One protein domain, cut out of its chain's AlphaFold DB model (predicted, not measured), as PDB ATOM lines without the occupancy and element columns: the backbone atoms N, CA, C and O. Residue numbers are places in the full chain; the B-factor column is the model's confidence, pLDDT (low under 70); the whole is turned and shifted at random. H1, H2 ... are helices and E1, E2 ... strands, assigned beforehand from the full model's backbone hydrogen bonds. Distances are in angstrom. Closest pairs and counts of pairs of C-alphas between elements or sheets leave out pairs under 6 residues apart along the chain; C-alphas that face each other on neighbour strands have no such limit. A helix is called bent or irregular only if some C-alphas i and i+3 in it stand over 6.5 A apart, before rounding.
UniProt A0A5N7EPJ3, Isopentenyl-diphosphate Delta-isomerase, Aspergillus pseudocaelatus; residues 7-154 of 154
ATOM      1  N   ILE A   7     163.720  98.475 292.122       46.12
ATOM      2  CA  ILE A   7     162.311  98.079 291.989       46.12
ATOM      3  C   ILE A   7     161.362  99.264 292.253       46.12
ATOM      4  O   ILE A   7     160.270  99.339 291.688       46.12
ATOM      5  N   ILE A   8     161.768 100.215 293.100       49.62
ATOM      6  CA  ILE A   8     160.994 101.424 293.415       49.62
ATOM      7  C   ILE A   8     161.103 102.446 292.279       49.62
ATOM      8  O   ILE A   8     160.120 103.125 291.988       49.62
ATOM      9  N   ILE A   9     162.265 102.529 291.617       57.34
ATOM     10  CA  ILE A   9     162.473 103.414 290.463       57.34
ATOM     11  C   ILE A   9     161.533 102.988 289.334       57.34
ATOM     12  O   ILE A   9     160.697 103.788 288.922       57.34
ATOM     13  N   ALA A  10     161.564 101.713 288.929       53.88
ATOM     14  CA  ALA A  10     160.731 101.195 287.839       53.88
ATOM     15  C   ALA A  10     159.218 101.402 288.064       53.88
ATOM     16  O   ALA A  10     158.502 101.758 287.133       53.88
ATOM     17  N   LYS A  11     158.723 101.271 289.305       55.62
ATOM     18  CA  LYS A  11     157.299 101.481 289.638       55.62
ATOM     19  C   LYS A  11     156.826 102.942 289.553       55.62
ATOM     20  O   LYS A  11     155.624 103.181 289.633       55.62
ATOM     21  N   LYS A  12     157.732 103.919 289.434       69.19
ATOM     22  CA  LYS A  12     157.411 105.363 289.442       69.19
ATOM     23  C   LYS A  12     157.661 106.063 288.099       69.19
ATOM     24  O   LYS A  12     157.344 107.257 287.960       69.19
ATOM     25  N   LEU A  13     158.245 105.341 287.142       80.88
ATOM     26  CA  LEU A  13     158.475 105.818 285.785       80.88
ATOM     27  C   LEU A  13     157.168 105.800 285.002       80.88
ATOM     28  O   LEU A  13     156.359 104.884 285.125       80.88
ATOM     29  N   LEU A  14     156.959 106.849 284.221       80.56
ATOM     30  CA  LEU A  14     155.843 106.918 283.295       80.56
ATOM     31  C   LEU A  14     156.224 106.177 282.018       80.56
ATOM     32  O   LEU A  14     157.334 106.346 281.505       80.56
ATOM     33  N   ALA A  15     155.290 105.374 281.522       82.38
ATOM     34  CA  ALA A  15     155.355 104.868 280.166       82.38
ATOM     35  C   ALA A  15     155.051 106.008 279.185       82.38
ATOM     36  O   ALA A  15     154.293 106.927 279.487       82.38
ATOM     37  N   SER A  16     155.646 105.922 278.007       77.44
ATOM     38  CA  SER A  16     155.205 106.635 276.804       77.44
ATOM     39  C   SER A  16     153.805 106.186 276.376       77.44
ATOM     40  O   SER A  16     153.481 105.003 276.522       77.44
ATOM     41  N   GLU A  17     153.033 107.068 275.760       80.44
ATOM     42  CA  GLU A  17     151.698 106.766 275.240       80.44
ATOM     43  C   GLU A  17     151.760 106.277 273.782       80.44
ATOM     44  O   GLU A  17     152.749 106.470 273.071       80.44
ATOM     45  N   SER A  18     150.704 105.609 273.311       67.25
ATOM     46  CA  SER A  18     150.653 105.039 271.955       67.25
ATOM     47  C   SER A  18     150.694 106.096 270.846       67.25
ATOM     48  O   SER A  18     151.170 105.803 269.755       67.25
ATOM     49  N   GLY A  19     150.229 107.321 271.122       77.25
ATOM     50  CA  GLY A  19     150.261 108.450 270.182       77.25
ATOM     51  C   GLY A  19     151.598 109.194 270.135       77.25
ATOM     52  O   GLY A  19     151.779 110.081 269.310       77.25
ATOM     53  N   ASP A  20     152.562 108.837 270.989       82.38
ATOM     54  CA  ASP A  20     153.828 109.567 271.139       82.38
ATOM     55  C   ASP A  20     154.695 109.593 269.878       82.38
ATOM     56  O   ASP A  20     155.608 110.410 269.787       82.38
ATOM     57  N   PHE A  21     154.417 108.683 268.947       84.12
ATOM     58  CA  PHE A  21     155.201 108.436 267.744       84.12
ATOM     59  C   PHE A  21     154.386 108.624 266.461       84.12
ATOM     60  O   PHE A  21     154.812 108.194 265.391       84.12
ATOM     61  N   GLU A  22     153.205 109.239 266.549       83.88
ATOM     62  CA  GLU A  22     152.393 109.518 265.368       83.88
ATOM     63  C   GLU A  22     153.173 110.420 264.395       83.88
ATOM     64  O   GLU A  22     153.674 111.478 264.770       83.88
ATOM     65  N   GLY A  23     153.333 109.968 263.147       81.62
ATOM     66  CA  GLY A  23     154.120 110.670 262.127       81.62
ATOM     67  C   GLY A  23     155.638 110.447 262.185       81.62
ATOM     68  O   GLY A  23     156.346 110.991 261.340       81.62
ATOM     69  N   HIS A  24     156.148 109.640 263.123       85.88
ATOM     70  CA  HIS A  24     157.562 109.253 263.148       85.88
ATOM     71  C   HIS A  24     157.859 108.060 262.231       85.88
ATOM     72  O   HIS A  24     157.015 107.191 262.003       85.88
ATOM     73  N   ASP A  25     159.098 108.004 261.743       89.81
ATOM     74  CA  ASP A  25     159.615 106.884 260.958       89.81
ATOM     75  C   ASP A  25     159.606 105.566 261.757       89.81
ATOM     76  O   ASP A  25     160.034 105.522 262.913       89.81
ATOM     77  N   ALA A  26     159.149 104.478 261.134       89.31
ATOM     78  CA  ALA A  26     158.934 103.196 261.805       89.31
ATOM     79  C   ALA A  26     160.227 102.580 262.371       89.31
ATOM     80  O   ALA A  26     160.193 101.952 263.432       89.31
ATOM     81  N   GLU A  27     161.369 102.784 261.707       88.12
ATOM     82  CA  GLU A  27     162.664 102.303 262.195       88.12
ATOM     83  C   GLU A  27     163.087 103.088 263.438       88.12
ATOM     84  O   GLU A  27     163.534 102.495 264.424       88.12
ATOM     85  N   GLN A  28     162.883 104.411 263.437       88.94
ATOM     86  CA  GLN A  28     163.119 105.242 264.622       88.94
ATOM     87  C   GLN A  28     162.230 104.826 265.790       88.94
ATOM     88  O   GLN A  28     162.720 104.739 266.915       88.94
ATOM     89  N   VAL A  29     160.955 104.514 265.541       89.75
ATOM     90  CA  VAL A  29     160.048 104.017 266.586       89.75
ATOM     91  C   VAL A  29     160.525 102.677 267.138       89.75
ATOM     92  O   VAL A  29     160.566 102.517 268.356       89.75
ATOM     93  N   ARG A  30     160.952 101.738 266.282       90.94
ATOM     94  CA  ARG A  30     161.488 100.447 266.737       90.94
ATOM     95  C   ARG A  30     162.739 100.625 267.598       90.94
ATOM     96  O   ARG A  30     162.856  99.993 268.643       90.94
ATOM     97  N   MET A  31     163.657 101.509 267.202       89.50
ATOM     98  CA  MET A  31     164.857 101.805 267.997       89.50
ATOM     99  C   MET A  31     164.524 102.404 269.369       89.50
ATOM    100  O   MET A  31     165.338 102.336 270.283       89.50
ATOM    101  N   MET A  32     163.334 102.977 269.566       91.44
ATOM    102  CA  MET A  32     162.913 103.488 270.874       91.44
ATOM    103  C   MET A  32     162.568 102.383 271.886       91.44
ATOM    104  O   MET A  32     162.414 102.678 273.076       91.44
ATOM    105  N   ASP A  33     162.516 101.124 271.454       91.12
ATOM    106  CA  ASP A  33     162.310  99.966 272.327       91.12
ATOM    107  C   ASP A  33     163.627  99.282 272.743       91.12
ATOM    108  O   ASP A  33     163.614  98.374 273.575       91.12
ATOM    109  N   GLU A  34     164.773  99.759 272.238       90.81
ATOM    110  CA  GLU A  34     166.108  99.356 272.694       90.81
ATOM    111  C   GLU A  34     166.271  99.557 274.205       90.81
ATOM    112  O   GLU A  34     165.772 100.529 274.775       90.81
ATOM    113  N   VAL A  35     166.987  98.646 274.866       91.88
ATOM    114  CA  VAL A  35     167.127  98.637 276.324       91.88
ATOM    115  C   VAL A  35     168.376  99.407 276.745       91.88
ATOM    116  O   VAL A  35     169.496  98.972 276.496       91.88
ATOM    117  N   CYS A  36     168.177 100.536 277.420       93.06
ATOM    118  CA  CYS A  36     169.232 101.355 278.001       93.06
ATOM    119  C   CYS A  36     169.562 100.925 279.438       93.06
ATOM    120  O   CYS A  36     168.680 100.567 280.227       93.06
ATOM    121  N   ILE A  37     170.837 101.070 279.799       92.69
ATOM    122  CA  ILE A  37     171.356 100.832 281.150       92.69
ATOM    123  C   ILE A  37     171.065 102.056 282.026       92.69
ATOM    124  O   ILE A  37     171.558 103.149 281.751       92.69
ATOM    125  N   VAL A  38     170.282 101.881 283.092       94.00
ATOM    126  CA  VAL A  38     169.980 102.932 284.077       94.00
ATOM    127  C   VAL A  38     171.067 102.974 285.136       94.00
ATOM    128  O   VAL A  38     171.463 101.931 285.661       94.00
ATOM    129  N   LEU A  39     171.485 104.185 285.494       93.31
ATOM    130  CA  LEU A  39     172.594 104.429 286.409       93.31
ATOM    131  C   LEU A  39     172.154 105.144 287.688       93.31
ATOM    132  O   LEU A  39     171.142 105.852 287.717       93.31
ATOM    133  N   ASP A  40     172.950 104.991 288.742       92.38
ATOM    134  CA  ASP A  40     173.001 105.973 289.822       92.38
ATOM    135  C   ASP A  40     173.927 107.159 289.463       92.38
ATOM    136  O   ASP A  40     174.359 107.326 288.323       92.38
ATOM    137  N   ARG A  41     174.207 108.037 290.435       91.38
ATOM    138  CA  ARG A  41     175.058 109.221 290.223       91.38
ATOM    139  C   ARG A  41     176.557 108.926 290.223       91.38
ATOM    140  O   ARG A  41     177.324 109.845 289.963       91.38
ATOM    141  N   ASP A  42     176.959 107.700 290.517       92.31
ATOM    142  CA  ASP A  42     178.356 107.277 290.540       92.31
ATOM    143  C   ASP A  42     178.659 106.328 289.365       92.31
ATOM    144  O   ASP A  42     179.695 105.667 289.351       92.31
ATOM    145  N   ASP A  43     177.771 106.303 288.359       91.88
ATOM    146  CA  ASP A  43     177.856 105.461 287.161       91.88
ATOM    147  C   ASP A  43     177.805 103.954 287.480       91.88
ATOM    148  O   ASP A  43     178.388 103.132 286.775       91.88
ATOM    149  N   ASN A  44     177.071 103.561 288.527       91.50
ATOM    150  CA  ASN A  44     176.775 102.151 288.777       91.50
ATOM    151  C   ASN A  44     175.465 101.751 288.081       91.50
ATOM    152  O   ASN A  44     174.440 102.410 288.294       91.50
ATOM    153  N   PRO A  45     175.442 100.655 287.299       91.06
ATOM    154  CA  PRO A  45     174.209 100.101 286.747       91.06
ATOM    155  C   PRO A  45     173.250  99.654 287.852       91.06
ATOM    156  O   PRO A  45     173.586  98.793 288.666       91.06
ATOM    157  N   ILE A  46     172.035 100.203 287.861       91.94
ATOM    158  CA  ILE A  46     171.012  99.885 288.868       91.94
ATOM    159  C   ILE A  46     169.761  99.239 288.278       91.94
ATOM    160  O   ILE A  46     169.070  98.513 288.987       91.94
ATOM    161  N   ALA A  47     169.444  99.489 287.008       91.12
ATOM    162  CA  ALA A  47     168.263  98.943 286.342       91.12
ATOM    163  C   ALA A  47     168.417  99.002 284.815       91.12
ATOM    164  O   ALA A  47     169.432  99.460 284.297       91.12
ATOM    165  N   GLN A  48     167.376  98.578 284.105       91.25
ATOM    166  CA  GLN A  48     167.268  98.693 282.657       91.25
ATOM    167  C   GLN A  48     165.878  99.213 282.285       91.25
ATOM    168  O   GLN A  48     164.884  98.849 282.923       91.25
ATOM    169  N   VAL A  49     165.803 100.079 281.279       93.44
ATOM    170  CA  VAL A  49     164.543 100.626 280.749       93.44
ATOM    171  C   VAL A  49     164.658 100.797 279.243       93.44
ATOM    172  O   VAL A  49     165.762 100.917 278.723       93.44
ATOM    173  N   SER A  50     163.536 100.849 278.531       94.12
ATOM    174  CA  SER A  50     163.579 101.169 277.106       94.12
ATOM    175  C   SER A  50     164.026 102.612 276.862       94.12
ATOM    176  O   SER A  50     163.797 103.505 277.686       94.12
ATOM    177  N   LYS A  51     164.607 102.854 275.688       93.75
ATOM    178  CA  LYS A  51     165.050 104.164 275.211       93.75
ATOM    179  C   LYS A  51     163.923 105.195 275.258       93.75
ATOM    180  O   LYS A  51     164.144 106.329 275.674       93.75
ATOM    181  N   ARG A  52     162.683 104.796 274.949       94.44
ATOM    182  CA  ARG A  52     161.499 105.657 275.112       94.44
ATOM    183  C   ARG A  52     161.300 106.104 276.556       94.44
ATOM    184  O   ARG A  52     161.016 107.266 276.795       94.44
ATOM    185  N   VAL A  53     161.489 105.224 277.536       94.50
ATOM    186  CA  VAL A  53     161.300 105.561 278.951       94.50
ATOM    187  C   VAL A  53     162.445 106.434 279.466       94.50
ATOM    188  O   VAL A  53     162.173 107.380 280.211       94.50
ATOM    189  N   SER A  54     163.692 106.156 279.061       95.19
ATOM    190  CA  SER A  54     164.874 106.926 279.486       95.19
ATOM    191  C   SER A  54     164.897 108.354 278.945       95.19
ATOM    192  O   SER A  54     165.360 109.256 279.637       95.19
ATOM    193  N   HIS A  55     164.336 108.579 277.758       96.06
ATOM    194  CA  HIS A  55     164.378 109.880 277.092       96.06
ATOM    195  C   HIS A  55     163.146 110.765 277.339       96.06
ATOM    196  O   HIS A  55     163.086 111.891 276.843       96.06
ATOM    197  N   LEU A  56     162.161 110.300 278.114       95.75
ATOM    198  CA  LEU A  56     161.030 111.134 278.517       95.75
ATOM    199  C   LEU A  56     161.462 112.157 279.569       95.75
ATOM    200  O   LEU A  56     161.883 111.805 280.676       95.75
ATOM    201  N   MET A  57     161.239 113.438 279.282       95.38
ATOM    202  CA  MET A  57     161.534 114.540 280.198       95.38
ATOM    203  C   MET A  57     160.825 114.384 281.543       95.38
ATOM    204  O   MET A  57     161.375 114.758 282.576       95.38
ATOM    205  N   THR A  58     159.632 113.787 281.573       95.25
ATOM    206  CA  THR A  58     158.896 113.505 282.815       95.25
ATOM    207  C   THR A  58     159.620 112.515 283.734       95.25
ATOM    208  O   THR A  58     159.514 112.638 284.955       95.25
ATOM    209  N   ASN A  59     160.384 111.574 283.176       94.75
ATOM    210  CA  ASN A  59     161.197 110.611 283.919       94.75
ATOM    211  C   ASN A  59     162.576 111.185 284.258       94.75
ATOM    212  O   ASN A  59     163.012 111.093 285.406       94.75
ATOM    213  N   ILE A  60     163.206 111.878 283.307       95.00
ATOM    214  CA  ILE A  60     164.452 112.628 283.519       95.00
ATOM    215  C   ILE A  60     164.293 113.636 284.670       95.00
ATOM    216  O   ILE A  60     165.135 113.729 285.561       95.00
ATOM    217  N   ASN A  61     163.168 114.357 284.723       93.88
ATOM    218  CA  ASN A  61     162.837 115.299 285.800       93.88
ATOM    219  C   ASN A  61     162.734 114.646 287.184       93.88
ATOM    220  O   ASN A  61     162.921 115.323 288.193       93.88
ATOM    221  N   LYS A  62     162.447 113.343 287.240       92.88
ATOM    222  CA  LYS A  62     162.410 112.557 288.479       92.88
ATOM    223  C   LYS A  62     163.779 111.972 288.848       92.88
ATOM    224  O   LYS A  62     163.874 111.284 289.861       92.88
ATOM    225  N   GLY A  63     164.820 112.257 288.063       91.75
ATOM    226  CA  GLY A  63     166.188 111.803 288.296       91.75
ATOM    227  C   GLY A  63     166.551 110.492 287.603       91.75
ATOM    228  O   GLY A  63     167.516 109.865 288.028       91.75
ATOM    229  N   LEU A  64     165.797 110.063 286.583       94.69
ATOM    230  CA  LEU A  64     166.219 108.942 285.744       94.69
ATOM    231  C   LEU A  64     167.469 109.343 284.943       94.69
ATOM    232  O   LEU A  64     167.457 110.383 284.288       94.69
ATOM    233  N   LEU A  65     168.510 108.512 285.021       95.62
ATOM    234  CA  LEU A  65     169.789 108.665 284.325       95.62
ATOM    235  C   LEU A  65     170.099 107.372 283.580       95.62
ATOM    236  O   LEU A  65     169.802 106.285 284.088       95.62
ATOM    237  N   HIS A  66     170.711 107.471 282.406       94.88
ATOM    238  CA  HIS A  66     171.136 106.297 281.651       94.88
ATOM    239  C   HIS A  66     172.519 106.479 281.035       94.88
ATOM    240  O   HIS A  66     172.956 107.595 280.759       94.88
ATOM    241  N   ARG A  67     173.225 105.364 280.834       94.25
ATOM    242  CA  ARG A  67     174.563 105.387 280.243       94.25
ATOM    243  C   ARG A  67     174.483 105.751 278.764       94.25
ATOM    244  O   ARG A  67     173.622 105.259 278.038       94.25
ATOM    245  N   ALA A  68     175.422 106.575 278.319       94.38
ATOM    246  CA  ALA A  68     175.594 106.963 276.927       94.38
ATOM    247  C   ALA A  68     177.086 107.036 276.587       94.38
ATOM    248  O   ALA A  68     177.922 107.185 277.478       94.38
ATOM    249  N   PHE A  69     177.408 107.001 275.296       92.31
ATOM    250  CA  PHE A  69     178.744 107.322 274.803       92.31
ATOM    251  C   PHE A  69     178.692 108.449 273.771       92.31
ATOM    252  O   PHE A  69     177.667 108.722 273.141       92.31
ATOM    253  N   SER A  70     179.833 109.107 273.600       94.12
ATOM    254  CA  SER A  70     180.020 110.202 272.657       94.12
ATOM    255  C   SER A  70     181.438 110.110 272.102       94.12
ATOM    256  O   SER A  70     182.396 110.237 272.864       94.12
ATOM    257  N   CYS A  71     181.589 109.830 270.807       92.25
ATOM    258  CA  CYS A  71     182.896 109.612 270.191       92.25
ATOM    259  C   CYS A  71     183.289 110.746 269.235       92.25
ATOM    260  O   CYS A  71     182.456 111.416 268.618       92.25
ATOM    261  N   PHE A  72     184.598 110.963 269.139       94.38
ATOM    262  CA  PHE A  72     185.223 111.992 268.318       94.38
ATOM    263  C   PHE A  72     186.309 111.318 267.484       94.38
ATOM    264  O   PHE A  72     187.335 110.905 268.023       94.38
ATOM    265  N   VAL A  73     186.066 111.164 266.185       92.00
ATOM    266  CA  VAL A  73     187.004 110.527 265.254       92.00
ATOM    267  C   VAL A  73     187.684 111.604 264.427       92.00
ATOM    268  O   VAL A  73     187.026 112.420 263.779       92.00
ATOM    269  N   PHE A  74     189.012 111.579 264.440       93.25
ATOM    270  CA  PHE A  74     189.851 112.493 263.681       93.25
ATOM    271  C   PHE A  74     190.510 111.750 262.523       93.25
ATOM    272  O   PHE A  74     190.933 110.603 262.669       93.25
ATOM    273  N   ASN A  75     190.614 112.402 261.368       92.31
ATOM    274  CA  ASN A  75     191.417 111.878 260.267       92.31
ATOM    275  C   ASN A  75     192.919 112.170 260.482       92.31
ATOM    276  O   ASN A  75     193.317 112.851 261.427       92.31
ATOM    277  N   SER A  76     193.774 111.704 259.568       93.94
ATOM    278  CA  SER A  76     195.231 111.908 259.638       93.94
ATOM    279  C   SER A  76     195.690 113.369 259.518       93.94
ATOM    280  O   SER A  76     196.874 113.651 259.692       93.94
ATOM    281  N   LYS A  77     194.775 114.303 259.226       97.81
ATOM    282  CA  LYS A  77     195.015 115.752 259.189       97.81
ATOM    283  C   LYS A  77     194.526 116.466 260.455       97.81
ATOM    284  O   LYS A  77     194.545 117.693 260.488       97.81
ATOM    285  N   ASN A  78     194.111 115.726 261.488       96.06
ATOM    286  CA  ASN A  78     193.490 116.242 262.714       96.06
ATOM    287  C   ASN A  78     192.154 116.973 262.483       96.06
ATOM    288  O   ASN A  78     191.768 117.830 263.276       96.06
ATOM    289  N   GLU A  79     191.425 116.632 261.420       97.56
ATOM    290  CA  GLU A  79     190.078 117.156 261.177       97.56
ATOM    291  C   GLU A  79     189.044 116.226 261.825       97.56
ATOM    292  O   GLU A  79     189.120 115.004 261.671       97.56
ATOM    293  N   LEU A  80     188.083 116.802 262.551       96.44
ATOM    294  CA  LEU A  80     187.020 116.064 263.234       96.44
ATOM    295  C   LEU A  80     185.897 115.693 262.257       96.44
ATOM    296  O   LEU A  80     185.352 116.563 261.575       96.44
ATOM    297  N   LEU A  81     185.491 114.423 262.254       94.19
ATOM    298  CA  LEU A  81     184.277 113.985 261.571       94.19
ATOM    299  C   LEU A  81     183.040 114.449 262.356       94.19
ATOM    300  O   LEU A  81     182.809 114.004 263.481       94.19
ATOM    301  N   LEU A  82     182.240 115.325 261.754       96.44
ATOM    302  CA  LEU A  82     180.940 115.746 262.275       96.44
ATOM    303  C   LEU A  82     179.815 115.009 261.546       96.44
ATOM    304  O   LEU A  82     179.947 114.706 260.360       96.44
ATOM    305  N   GLN A  83     178.695 114.788 262.232       94.81
ATOM    306  CA  GLN A  83     177.464 114.307 261.605       94.81
ATOM    307  C   GLN A  83     176.366 115.366 261.711       94.81
ATOM    308  O   GLN A  83     176.229 116.032 262.741       94.81
ATOM    309  N   GLN A  84     175.531 115.463 260.680       95.88
ATOM    310  CA  GLN A  84     174.204 116.050 260.808       95.88
ATOM    311  C   GLN A  84     173.216 114.925 261.107       95.88
ATOM    312  O   GLN A  84     173.260 113.866 260.480       95.88
ATOM    313  N   ARG A  85     172.366 115.114 262.111       94.12
ATOM    314  CA  ARG A  85     171.350 114.124 262.475       94.12
ATOM    315  C   ARG A  85     170.225 114.134 261.447       94.12
ATOM    316  O   ARG A  85     169.798 115.204 261.031       94.12
ATOM    317  N   ASP A  86     169.740 112.947 261.098       92.06
ATOM    318  CA  ASP A  86     168.569 112.783 260.236       92.06
ATOM    319  C   ASP A  86     167.339 113.482 260.842       92.06
ATOM    320  O   ASP A  86     167.144 113.463 262.065       92.06
ATOM    321  N   ASP A  87     166.513 114.095 259.998       93.88
ATOM    322  CA  ASP A  87     165.313 114.827 260.418       93.88
ATOM    323  C   ASP A  87     164.240 113.909 261.027       93.88
ATOM    324  O   ASP A  87     163.389 114.360 261.790       93.88
ATOM    325  N   THR A  88     164.306 112.605 260.757       92.06
ATOM    326  CA  THR A  88     163.407 111.596 261.338       92.06
ATOM    327  C   THR A  88     163.739 111.251 262.791       92.06
ATOM    328  O   THR A  88     162.924 110.622 263.475       92.06
ATOM    329  N   LYS A  89     164.917 111.646 263.305       91.25
ATOM    330  CA  LYS A  89     165.313 111.341 264.686       91.25
ATOM    331  C   LYS A  89     164.296 111.911 265.677       91.25
ATOM    332  O   LYS A  89     164.041 113.107 265.701       91.25
ATOM    333  N   VAL A  90     163.827 111.067 266.599       92.00
ATOM    334  CA  VAL A  90     162.883 111.474 267.663       92.00
ATOM    335  C   VAL A  90     163.448 112.593 268.546       92.00
ATOM    336  O   VAL A  90     162.711 113.424 269.058       92.00
ATOM    337  N   ILE A  91     164.768 112.616 268.737       92.88
ATOM    338  CA  ILE A  91     165.441 113.516 269.674       92.88
ATOM    339  C   ILE A  91     166.516 114.284 268.917       92.88
ATOM    340  O   ILE A  91     167.388 113.664 268.300       92.88
ATOM    341  N   PHE A  92     166.487 115.611 268.998       95.00
ATOM    342  CA  PHE A  92     167.406 116.521 268.311       95.00
ATOM    343  C   PHE A  92     167.524 116.259 266.789       95.00
ATOM    344  O   PHE A  92     168.639 116.009 266.320       95.00
ATOM    345  N   PRO A  93     166.422 116.240 266.014       95.12
ATOM    346  CA  PRO A  93     166.488 116.092 264.556       95.12
ATOM    347  C   PRO A  93     167.219 117.271 263.896       95.12
ATOM    348  O   PRO A  93     167.196 118.389 264.414       95.12
ATOM    349  N   GLY A  94     167.915 117.019 262.784       95.88
ATOM    350  CA  GLY A  94     168.552 118.049 261.949       95.88
ATOM    351  C   GLY A  94     169.795 118.742 262.532       95.88
ATOM    352  O   GLY A  94     170.484 119.475 261.816       95.88
ATOM    353  N   LEU A  95     170.118 118.524 263.815       96.44
ATOM    354  CA  LEU A  95     171.256 119.170 264.476       96.44
ATOM    355  C   LEU A  95     172.600 118.558 264.063       96.44
ATOM    356  O   LEU A  95     172.743 117.341 263.939       96.44
ATOM    357  N   TRP A  96     173.611 119.417 263.937       97.31
ATOM    358  CA  TRP A  96     175.009 119.004 263.831       97.31
ATOM    359  C   TRP A  96     175.554 118.595 265.202       97.31
ATOM    360  O   TRP A  96     175.331 119.278 266.200       97.31
ATOM    361  N   THR A  97     176.279 117.480 265.246       96.38
ATOM    362  CA  THR A  97     176.930 116.950 266.453       96.38
ATOM    363  C   THR A  97     178.279 116.317 266.096       96.38
ATOM    364  O   THR A  97     178.673 116.273 264.927       96.38
ATOM    365  N   ASN A  98     179.018 115.864 267.109       95.56
ATOM    366  CA  ASN A  98     180.246 115.086 266.943       95.56
ATOM    367  C   ASN A  98     180.023 113.760 266.196       95.56
ATOM    368  O   ASN A  98     178.918 113.459 265.770       95.56
ATOM    369  N   THR A  99     181.078 112.962 266.045       94.44
ATOM    370  CA  THR A  99     181.095 111.822 265.126       94.44
ATOM    371  C   THR A  99     179.982 110.803 265.346       94.44
ATOM    372  O   THR A  99     179.374 110.377 264.369       94.44
ATOM    373  N   CYS A 100     179.748 110.385 266.593       92.12
ATOM    374  CA  CYS A 100     178.652 109.485 266.938       92.12
ATOM    375  C   CYS A 100     178.291 109.585 268.426       92.12
ATOM    376  O   CYS A 100     179.154 109.716 269.298       92.12
ATOM    377  N   CYS A 101     176.988 109.522 268.708       93.12
ATOM    378  CA  CYS A 101     176.422 109.450 270.050       93.12
ATOM    379  C   CYS A 101     175.313 108.399 270.087       93.12
ATOM    380  O   CYS A 101     174.301 108.562 269.399       93.12
ATOM    381  N   SER A 102     175.444 107.408 270.961       91.06
ATOM    382  CA  SER A 102     174.381 106.440 271.243       91.06
ATOM    383  C   SER A 102     174.498 105.924 272.678       91.06
ATOM    384  O   SER A 102     175.063 106.604 273.542       91.06
ATOM    385  N   HIS A 103     173.930 104.756 272.947       91.50
ATOM    386  CA  HIS A 103     173.930 104.128 274.261       91.50
ATOM    387  C   HIS A 103     174.475 102.711 274.134       91.50
ATOM    388  O   HIS A 103     174.114 102.036 273.172       91.50
ATOM    389  N   PRO A 104     175.289 102.242 275.093       89.88
ATOM    390  CA  PRO A 104     175.454 100.808 275.257       89.88
ATOM    391  C   PRO A 104     174.098 100.186 275.593       89.88
ATOM    392  O   PRO A 104     173.371 100.683 276.467       89.88
ATOM    393  N   LEU A 105     173.752  99.114 274.893       86.56
ATOM    394  CA  LEU A 105     172.557  98.342 275.186       86.56
ATOM    395  C   LEU A 105     172.816  97.394 276.358       86.56
ATOM    396  O   LEU A 105     173.929  96.901 276.543       86.56
ATOM    397  N   ASP A 106     171.779  97.099 277.148       83.50
ATOM    398  CA  ASP A 106     171.894  96.094 278.213       83.50
ATOM    399  C   ASP A 106     171.847  94.655 277.653       83.50
ATOM    400  O   ASP A 106     170.918  93.885 277.903       83.50
ATOM    401  N   ILE A 107     172.844  94.311 276.836       81.44
ATOM    402  CA  ILE A 107     173.028  93.002 276.204       81.44
ATOM    403  C   ILE A 107     174.463  92.498 276.427       81.44
ATOM    404  O   ILE A 107     175.378  93.297 276.661       81.44
ATOM    405  N   PRO A 108     174.705  91.174 276.351       76.94
ATOM    406  CA  PRO A 108     176.058  90.634 276.446       76.94
ATOM    407  C   PRO A 108     176.993  91.266 275.405       76.94
ATOM    408  O   PRO A 108     176.697  91.228 274.214       76.94
ATOM    409  N   GLY A 109     178.121  91.819 275.858       73.75
ATOM    410  CA  GLY A 109     179.130  92.456 275.005       73.75
ATOM    411  C   GLY A 109     179.064  93.986 274.922       73.75
ATOM    412  O   GLY A 109     180.048  94.578 274.507       73.75
ATOM    413  N   GLU A 110     177.968  94.626 275.351       76.81
ATOM    414  CA  GLU A 110     177.853  96.102 275.393       76.81
ATOM    415  C   GLU A 110     177.713  96.671 276.811       76.81
ATOM    416  O   GLU A 110     177.819  97.878 277.020       76.81
ATOM    417  N   ARG A 111     177.470  95.811 277.805       71.56
ATOM    418  CA  ARG A 111     177.238  96.221 279.197       71.56
ATOM    419  C   ARG A 111     178.506  96.715 279.910       71.56
ATOM    420  O   ARG A 111     178.404  97.477 280.876       71.56
ATOM    421  N   ASP A 112     179.666  96.265 279.448       71.62
ATOM    422  CA  ASP A 112     180.981  96.645 279.969       71.62
ATOM    423  C   ASP A 112     181.476  97.953 279.322       71.62
ATOM    424  O   ASP A 112     180.826  98.515 278.445       71.62
ATOM    425  N   ASP A 113     182.646  98.449 279.730       68.62
ATOM    426  CA  ASP A 113     183.230  99.694 279.195       68.62
ATOM    427  C   ASP A 113     183.810  99.550 277.764       68.62
ATOM    428  O   ASP A 113     184.526 100.432 277.283       68.62
ATOM    429  N   ASP A 114     183.510  98.446 277.068       73.94
ATOM    430  CA  ASP A 114     183.867  98.231 275.664       73.94
ATOM    431  C   ASP A 114     182.704  98.619 274.741       73.94
ATOM    432  O   ASP A 114     181.799  97.840 274.445       73.94
ATOM    433  N   PHE A 115     182.744  99.861 274.264       77.69
ATOM    434  CA  PHE A 115     181.730 100.409 273.362       77.69
ATOM    435  C   PHE A 115     182.068 100.215 271.880       77.69
ATOM    436  O   PHE A 115     181.355 100.742 271.026       77.69
ATOM    437  N   ALA A 116     183.143  99.494 271.537       77.56
ATOM    438  CA  ALA A 116     183.599  99.398 270.152       77.56
ATOM    439  C   ALA A 116     182.529  98.787 269.233       77.56
ATOM    440  O   ALA A 116     182.339  99.269 268.116       77.56
ATOM    441  N   GLY A 117     181.792  97.780 269.715       76.94
ATOM    442  CA  GLY A 117     180.677  97.165 268.986       76.94
ATOM    443  C   GLY A 117     179.519  98.135 268.735       76.94
ATOM    444  O   GLY A 117     179.088  98.295 267.591       76.94
ATOM    445  N   ALA A 118     179.079  98.843 269.778       82.12
ATOM    446  CA  ALA A 118     177.995  99.821 269.684       82.12
ATOM    447  C   ALA A 118     178.357 100.999 268.760       82.12
ATOM    448  O   ALA A 118     177.551 101.431 267.933       82.12
ATOM    449  N   ILE A 119     179.600 101.490 268.839       84.00
ATOM    450  CA  ILE A 119     180.101 102.546 267.951       84.00
ATOM    451  C   ILE A 119     180.168 102.051 266.501       84.00
ATOM    452  O   ILE A 119     179.797 102.788 265.587       84.00
ATOM    453  N   ALA A 120     180.626 100.814 266.280       82.38
ATOM    454  CA  ALA A 120     180.730 100.235 264.946       82.38
ATOM    455  C   ALA A 120     179.363 100.159 264.252       82.38
ATOM    456  O   ALA A 120     179.237 100.572 263.098       82.38
ATOM    457  N   GLY A 121     178.339  99.700 264.984       81.06
ATOM    458  CA  GLY A 121     176.964  99.618 264.493       81.06
ATOM    459  C   GLY A 121     176.414 100.974 264.048       81.06
ATOM    460  O   GLY A 121     175.903 101.093 262.937       81.06
ATOM    461  N   GLU A 122     176.588 102.012 264.865       82.19
ATOM    462  CA  GLU A 122     176.096 103.362 264.553       82.19
ATOM    463  C   GLU A 122     176.858 104.041 263.406       82.19
ATOM    464  O   GLU A 122     176.277 104.806 262.639       82.19
ATOM    465  N   LEU A 123     178.157 103.767 263.258       84.44
ATOM    466  CA  LEU A 123     178.960 104.300 262.152       84.44
ATOM    467  C   LEU A 123     178.820 103.491 260.853       84.44
ATOM    468  O   LEU A 123     179.386 103.885 259.833       84.44
ATOM    469  N   GLY A 124     178.103 102.363 260.874       85.62
ATOM    470  CA  GLY A 124     177.983 101.470 259.722       85.62
ATOM    471  C   GLY A 124     179.317 100.843 259.302       85.62
ATOM    472  O   GLY A 124     179.507 100.515 258.130       85.62
ATOM    473  N   ILE A 125     180.252 100.699 260.243       85.06
ATOM    474  CA  ILE A 125     181.566 100.095 260.013       85.06
ATOM    475  C   ILE A 125     181.602  98.693 260.615       85.06
ATOM    476  O   ILE A 125     180.909  98.387 261.582       85.06
ATOM    477  N   ASN A 126     182.425  97.813 260.054       83.38
ATOM    478  CA  ASN A 126     182.606  96.485 260.633       83.38
ATOM    479  C   ASN A 126     183.575  96.518 261.829       83.38
ATOM    480  O   ASN A 126     184.313  97.483 262.040       83.38
ATOM    481  N   SER A 127     183.610  95.428 262.597       74.38
ATOM    482  CA  SER A 127     184.477  95.297 263.775       74.38
ATOM    483  C   SER A 127     185.965  95.478 263.460       74.38
ATOM    484  O   SER A 127     186.678  96.106 264.236       74.38
ATOM    485  N   MET A 128     186.441  95.008 262.301       77.25
ATOM    486  CA  MET A 128     187.834  95.204 261.880       77.25
ATOM    487  C   MET A 128     188.155  96.681 261.646       77.25
ATOM    488  O   MET A 128     189.229  97.141 262.019       77.25
ATOM    489  N   GLN A 129     187.229  97.441 261.061       82.56
ATOM    490  CA  GLN A 129     187.375  98.885 260.880       82.56
ATOM    491  C   GLN A 129     187.321  99.629 262.216       82.56
ATOM    492  O   GLN A 129     188.125 100.530 262.432       82.56
ATOM    493  N   ALA A 130     186.434  99.232 263.129       78.06
ATOM    494  CA  ALA A 130     186.360  99.819 264.465       78.06
ATOM    495  C   ALA A 130     187.664  99.616 265.260       78.06
ATOM    496  O   ALA A 130     188.144 100.550 265.900       78.06
ATOM    497  N   LEU A 131     188.292  98.439 265.141       75.00
ATOM    498  CA  LEU A 131     189.597  98.153 265.748       75.00
ATOM    499  C   LEU A 131     190.718  99.056 265.207       75.00
ATOM    500  O   LEU A 131     191.627  99.410 265.954       75.00
ATOM    501  N   LEU A 132     190.650  99.469 263.935       79.62
ATOM    502  CA  LEU A 132     191.633 100.386 263.344       79.62
ATOM    503  C   LEU A 132     191.510 101.822 263.872       79.62
ATOM    504  O   LEU A 132     192.495 102.555 263.851       79.62
ATOM    505  N   ILE A 133     190.323 102.227 264.337       79.69
ATOM    506  CA  ILE A 133     190.086 103.574 264.878       79.69
ATOM    507  C   ILE A 133     190.692 103.721 266.286       79.69
ATOM    508  O   ILE A 133     191.013 104.838 266.681       79.69
ATOM    509  N   ASN A 134     190.913 102.610 267.006       81.00
ATOM    510  CA  ASN A 134     191.508 102.565 268.348       81.00
ATOM    511  C   ASN A 134     190.880 103.591 269.311       81.00
ATOM    512  O   ASN A 134     191.493 104.600 269.668       81.00
ATOM    513  N   PHE A 135     189.631 103.349 269.712       85.75
ATOM    514  CA  PHE A 135     188.913 104.246 270.615       85.75
ATOM    515  C   PHE A 135     189.608 104.354 271.977       85.75
ATOM    516  O   PHE A 135     189.844 103.356 272.654       85.75
ATOM    517  N   VAL A 136     189.895 105.588 272.394       88.56
ATOM    518  CA  VAL A 136     190.502 105.897 273.693       88.56
ATOM    519  C   VAL A 136     189.456 106.547 274.589       88.56
ATOM    520  O   VAL A 136     188.900 107.595 274.252       88.56
ATOM    521  N   PHE A 137     189.206 105.947 275.752       90.12
ATOM    522  CA  PHE A 137     188.380 106.563 276.783       90.12
ATOM    523  C   PHE A 137     189.108 107.769 277.393       90.12
ATOM    524  O   PHE A 137     190.241 107.650 277.856       90.12
ATOM    525  N   LEU A 138     188.447 108.929 277.404       93.69
ATOM    526  CA  LEU A 138     189.001 110.158 277.979       93.69
ATOM    527  C   LEU A 138     188.436 110.455 279.366       93.69
ATOM    528  O   LEU A 138     189.184 110.623 280.324       93.69
ATOM    529  N   THR A 139     187.114 110.590 279.472       94.19
ATOM    530  CA  THR A 139     186.442 110.982 280.713       94.19
ATOM    531  C   THR A 139     184.944 110.691 280.638       94.19
ATOM    532  O   THR A 139     184.426 110.293 279.595       94.19
ATOM    533  N   ARG A 140     184.239 110.940 281.744       94.31
ATOM    534  CA  ARG A 140     182.777 110.930 281.846       94.31
ATOM    535  C   ARG A 140     182.270 112.332 282.161       94.31
ATOM    536  O   ARG A 140     182.906 113.080 282.900       94.31
ATOM    537  N   ALA A 141     181.105 112.666 281.621       94.69
ATOM    538  CA  ALA A 141     180.420 113.920 281.893       94.69
ATOM    539  C   ALA A 141     178.932 113.659 282.123       94.69
ATOM    540  O   ALA A 141     178.295 112.953 281.345       94.69
ATOM    541  N   HIS A 142     178.378 114.261 283.174       94.25
ATOM    542  CA  HIS A 142     176.937 114.286 283.396       94.25
ATOM    543  C   HIS A 142     176.357 115.522 282.736       94.25
ATOM    544  O   HIS A 142     176.802 116.642 282.996       94.25
ATOM    545  N   TYR A 143     175.346 115.326 281.903       95.62
ATOM    546  CA  TYR A 143     174.643 116.425 281.269       95.62
ATOM    547  C   TYR A 143     173.157 116.124 281.208       95.62
ATOM    548  O   TYR A 143     172.722 114.988 281.351       95.62
ATOM    549  N   ARG A 144     172.375 117.175 280.991       95.56
ATOM    550  CA  ARG A 144     170.950 117.061 280.739       95.56
ATOM    551  C   ARG A 144     170.549 118.103 279.713       95.56
ATOM    552  O   ARG A 144     170.903 119.271 279.860       95.56
ATOM    553  N   ALA A 145     169.786 117.691 278.711       96.81
ATOM    554  CA  ALA A 145     169.310 118.577 277.659       96.81
ATOM    555  C   ALA A 145     167.903 118.176 277.216       96.81
ATOM    556  O   ALA A 145     167.651 117.011 276.909       96.81
ATOM    557  N   ALA A 146     166.990 119.144 277.171       97.19
ATOM    558  CA  ALA A 146     165.680 118.954 276.560       97.19
ATOM    559  C   ALA A 146     165.803 119.123 275.039       97.19
ATOM    560  O   ALA A 146     166.427 120.080 274.582       97.19
ATOM    561  N   SER A 147     165.224 118.198 274.276       95.38
ATOM    562  CA  SER A 147     165.045 118.331 272.824       95.38
ATOM    563  C   SER A 147     163.813 119.169 272.520       95.38
ATOM    564  O   SER A 147     163.864 120.087 271.711       95.38
ATOM    565  N   ASP A 148     162.724 118.869 273.220       92.56
ATOM    566  CA  ASP A 148     161.466 119.604 273.191       92.56
ATOM    567  C   ASP A 148     160.781 119.491 274.572       92.56
ATOM    568  O   ASP A 148     161.434 119.222 275.586       92.56
ATOM    569  N   GLY A 149     159.468 119.725 274.653       92.25
ATOM    570  CA  GLY A 149     158.722 119.605 275.912       92.25
ATOM    571  C   GLY A 149     158.605 118.173 276.460       92.25
ATOM    572  O   GLY A 149     158.362 117.996 277.655       92.25
ATOM    573  N   LYS A 150     158.775 117.154 275.615       93.44
ATOM    574  CA  LYS A 150     158.540 115.738 275.912       93.44
ATOM    575  C   LYS A 150     159.823 114.920 275.951       93.44
ATOM    576  O   LYS A 150     159.988 114.120 276.871       93.44
ATOM    577  N   TRP A 151     160.713 115.124 274.990       95.44
ATOM    578  CA  TRP A 151     161.914 114.329 274.778       95.44
ATOM    579  C   TRP A 151     163.176 115.076 275.204       95.44
ATOM    580  O   TRP A 151     163.295 116.293 275.060       95.44
ATOM    581  N   GLY A 152     164.158 114.337 275.706       95.25
ATOM    582  CA  GLY A 152     165.466 114.869 276.069       95.25
ATOM    583  C   GLY A 152     166.467 113.769 276.389       95.25
ATOM    584  O   GLY A 152     166.189 112.590 276.202       95.25
ATOM    585  N   LYS A 153     167.645 114.169 276.866       94.25
ATOM    586  CA  LYS A 153     168.731 113.282 277.299       94.25
ATOM    587  C   LYS A 153     169.175 113.642 278.715       94.25
ATOM    588  O   LYS A 153     169.222 114.837 279.034       94.25
ATOM    589  N   ALA A 154     169.486 112.632 279.529       89.06
ATOM    590  CA  ALA A 154     170.093 112.756 280.858       89.06
ATOM    591  C   ALA A 154     170.742 111.452 281.329       89.06
ATOM    592  O   ALA A 154     170.159 110.377 281.055       89.06
TER     593      ALA A 154
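What this domain is: This is residues 7 to 154 of the 154 residues of the protein "Isopentenyl-diphosphate Delta-isomerase" of Aspergillus pseudocaelatus (UniProt A0A5N7EPJ3). With little regular structure, this is mostly loops around two separate antiparallel hairpins: E1-E2 with short helices H1 to H5 toward one end, E3-E4 with H6 and H7 toward the other. The printed part has 148 residues, 54 in named elements, class mixed: H1 H2 H3 E1 E2 H4 H5 E3 E4 H6 H7. It is compact, radius of gyration of the C-alphas 15.8 A, spanning 48 by 35 by 25 A.

Where its parts are: E1 is residues 35 to 39, E2 45 to 50, 14.4 A long, E3 69 to 71, E4 100 to 102. H1 is 7 to 10, from C-alpha 7 at (162.311, 98.079, 291.989), H2 18 to 21, irregular with C-alphas 18 and 21 7.1 A apart, H3 26 to 31, H4 51 to 54, H5 57 to 60, H6 116 to 123, H7 127 to 133, to C-alpha 133 at (190.086, 103.574, 264.878).

How they stand to each other: Within hydrogen-bond range are N 36 and O 49, 2.8 A, in hairpin E1-E2, and N 71 and O 100, 2.9 A, in E3-E4. H6 touches H7, about perpendicular at 90 degrees, closest C-alphas Ala 120 and Ala 130, 5.7 A. Every O i to N i+4 pair is within range in H3, H6 and H7.

The domain as a whole: The farthest C-alphas, Lys 11 and Lys 77, are 50.5 A apart. The printed part has no cut; links E3 to E4 and E4 to H6 are long. Residues 7 to 12, 18 and 113 have pLDDT under 70.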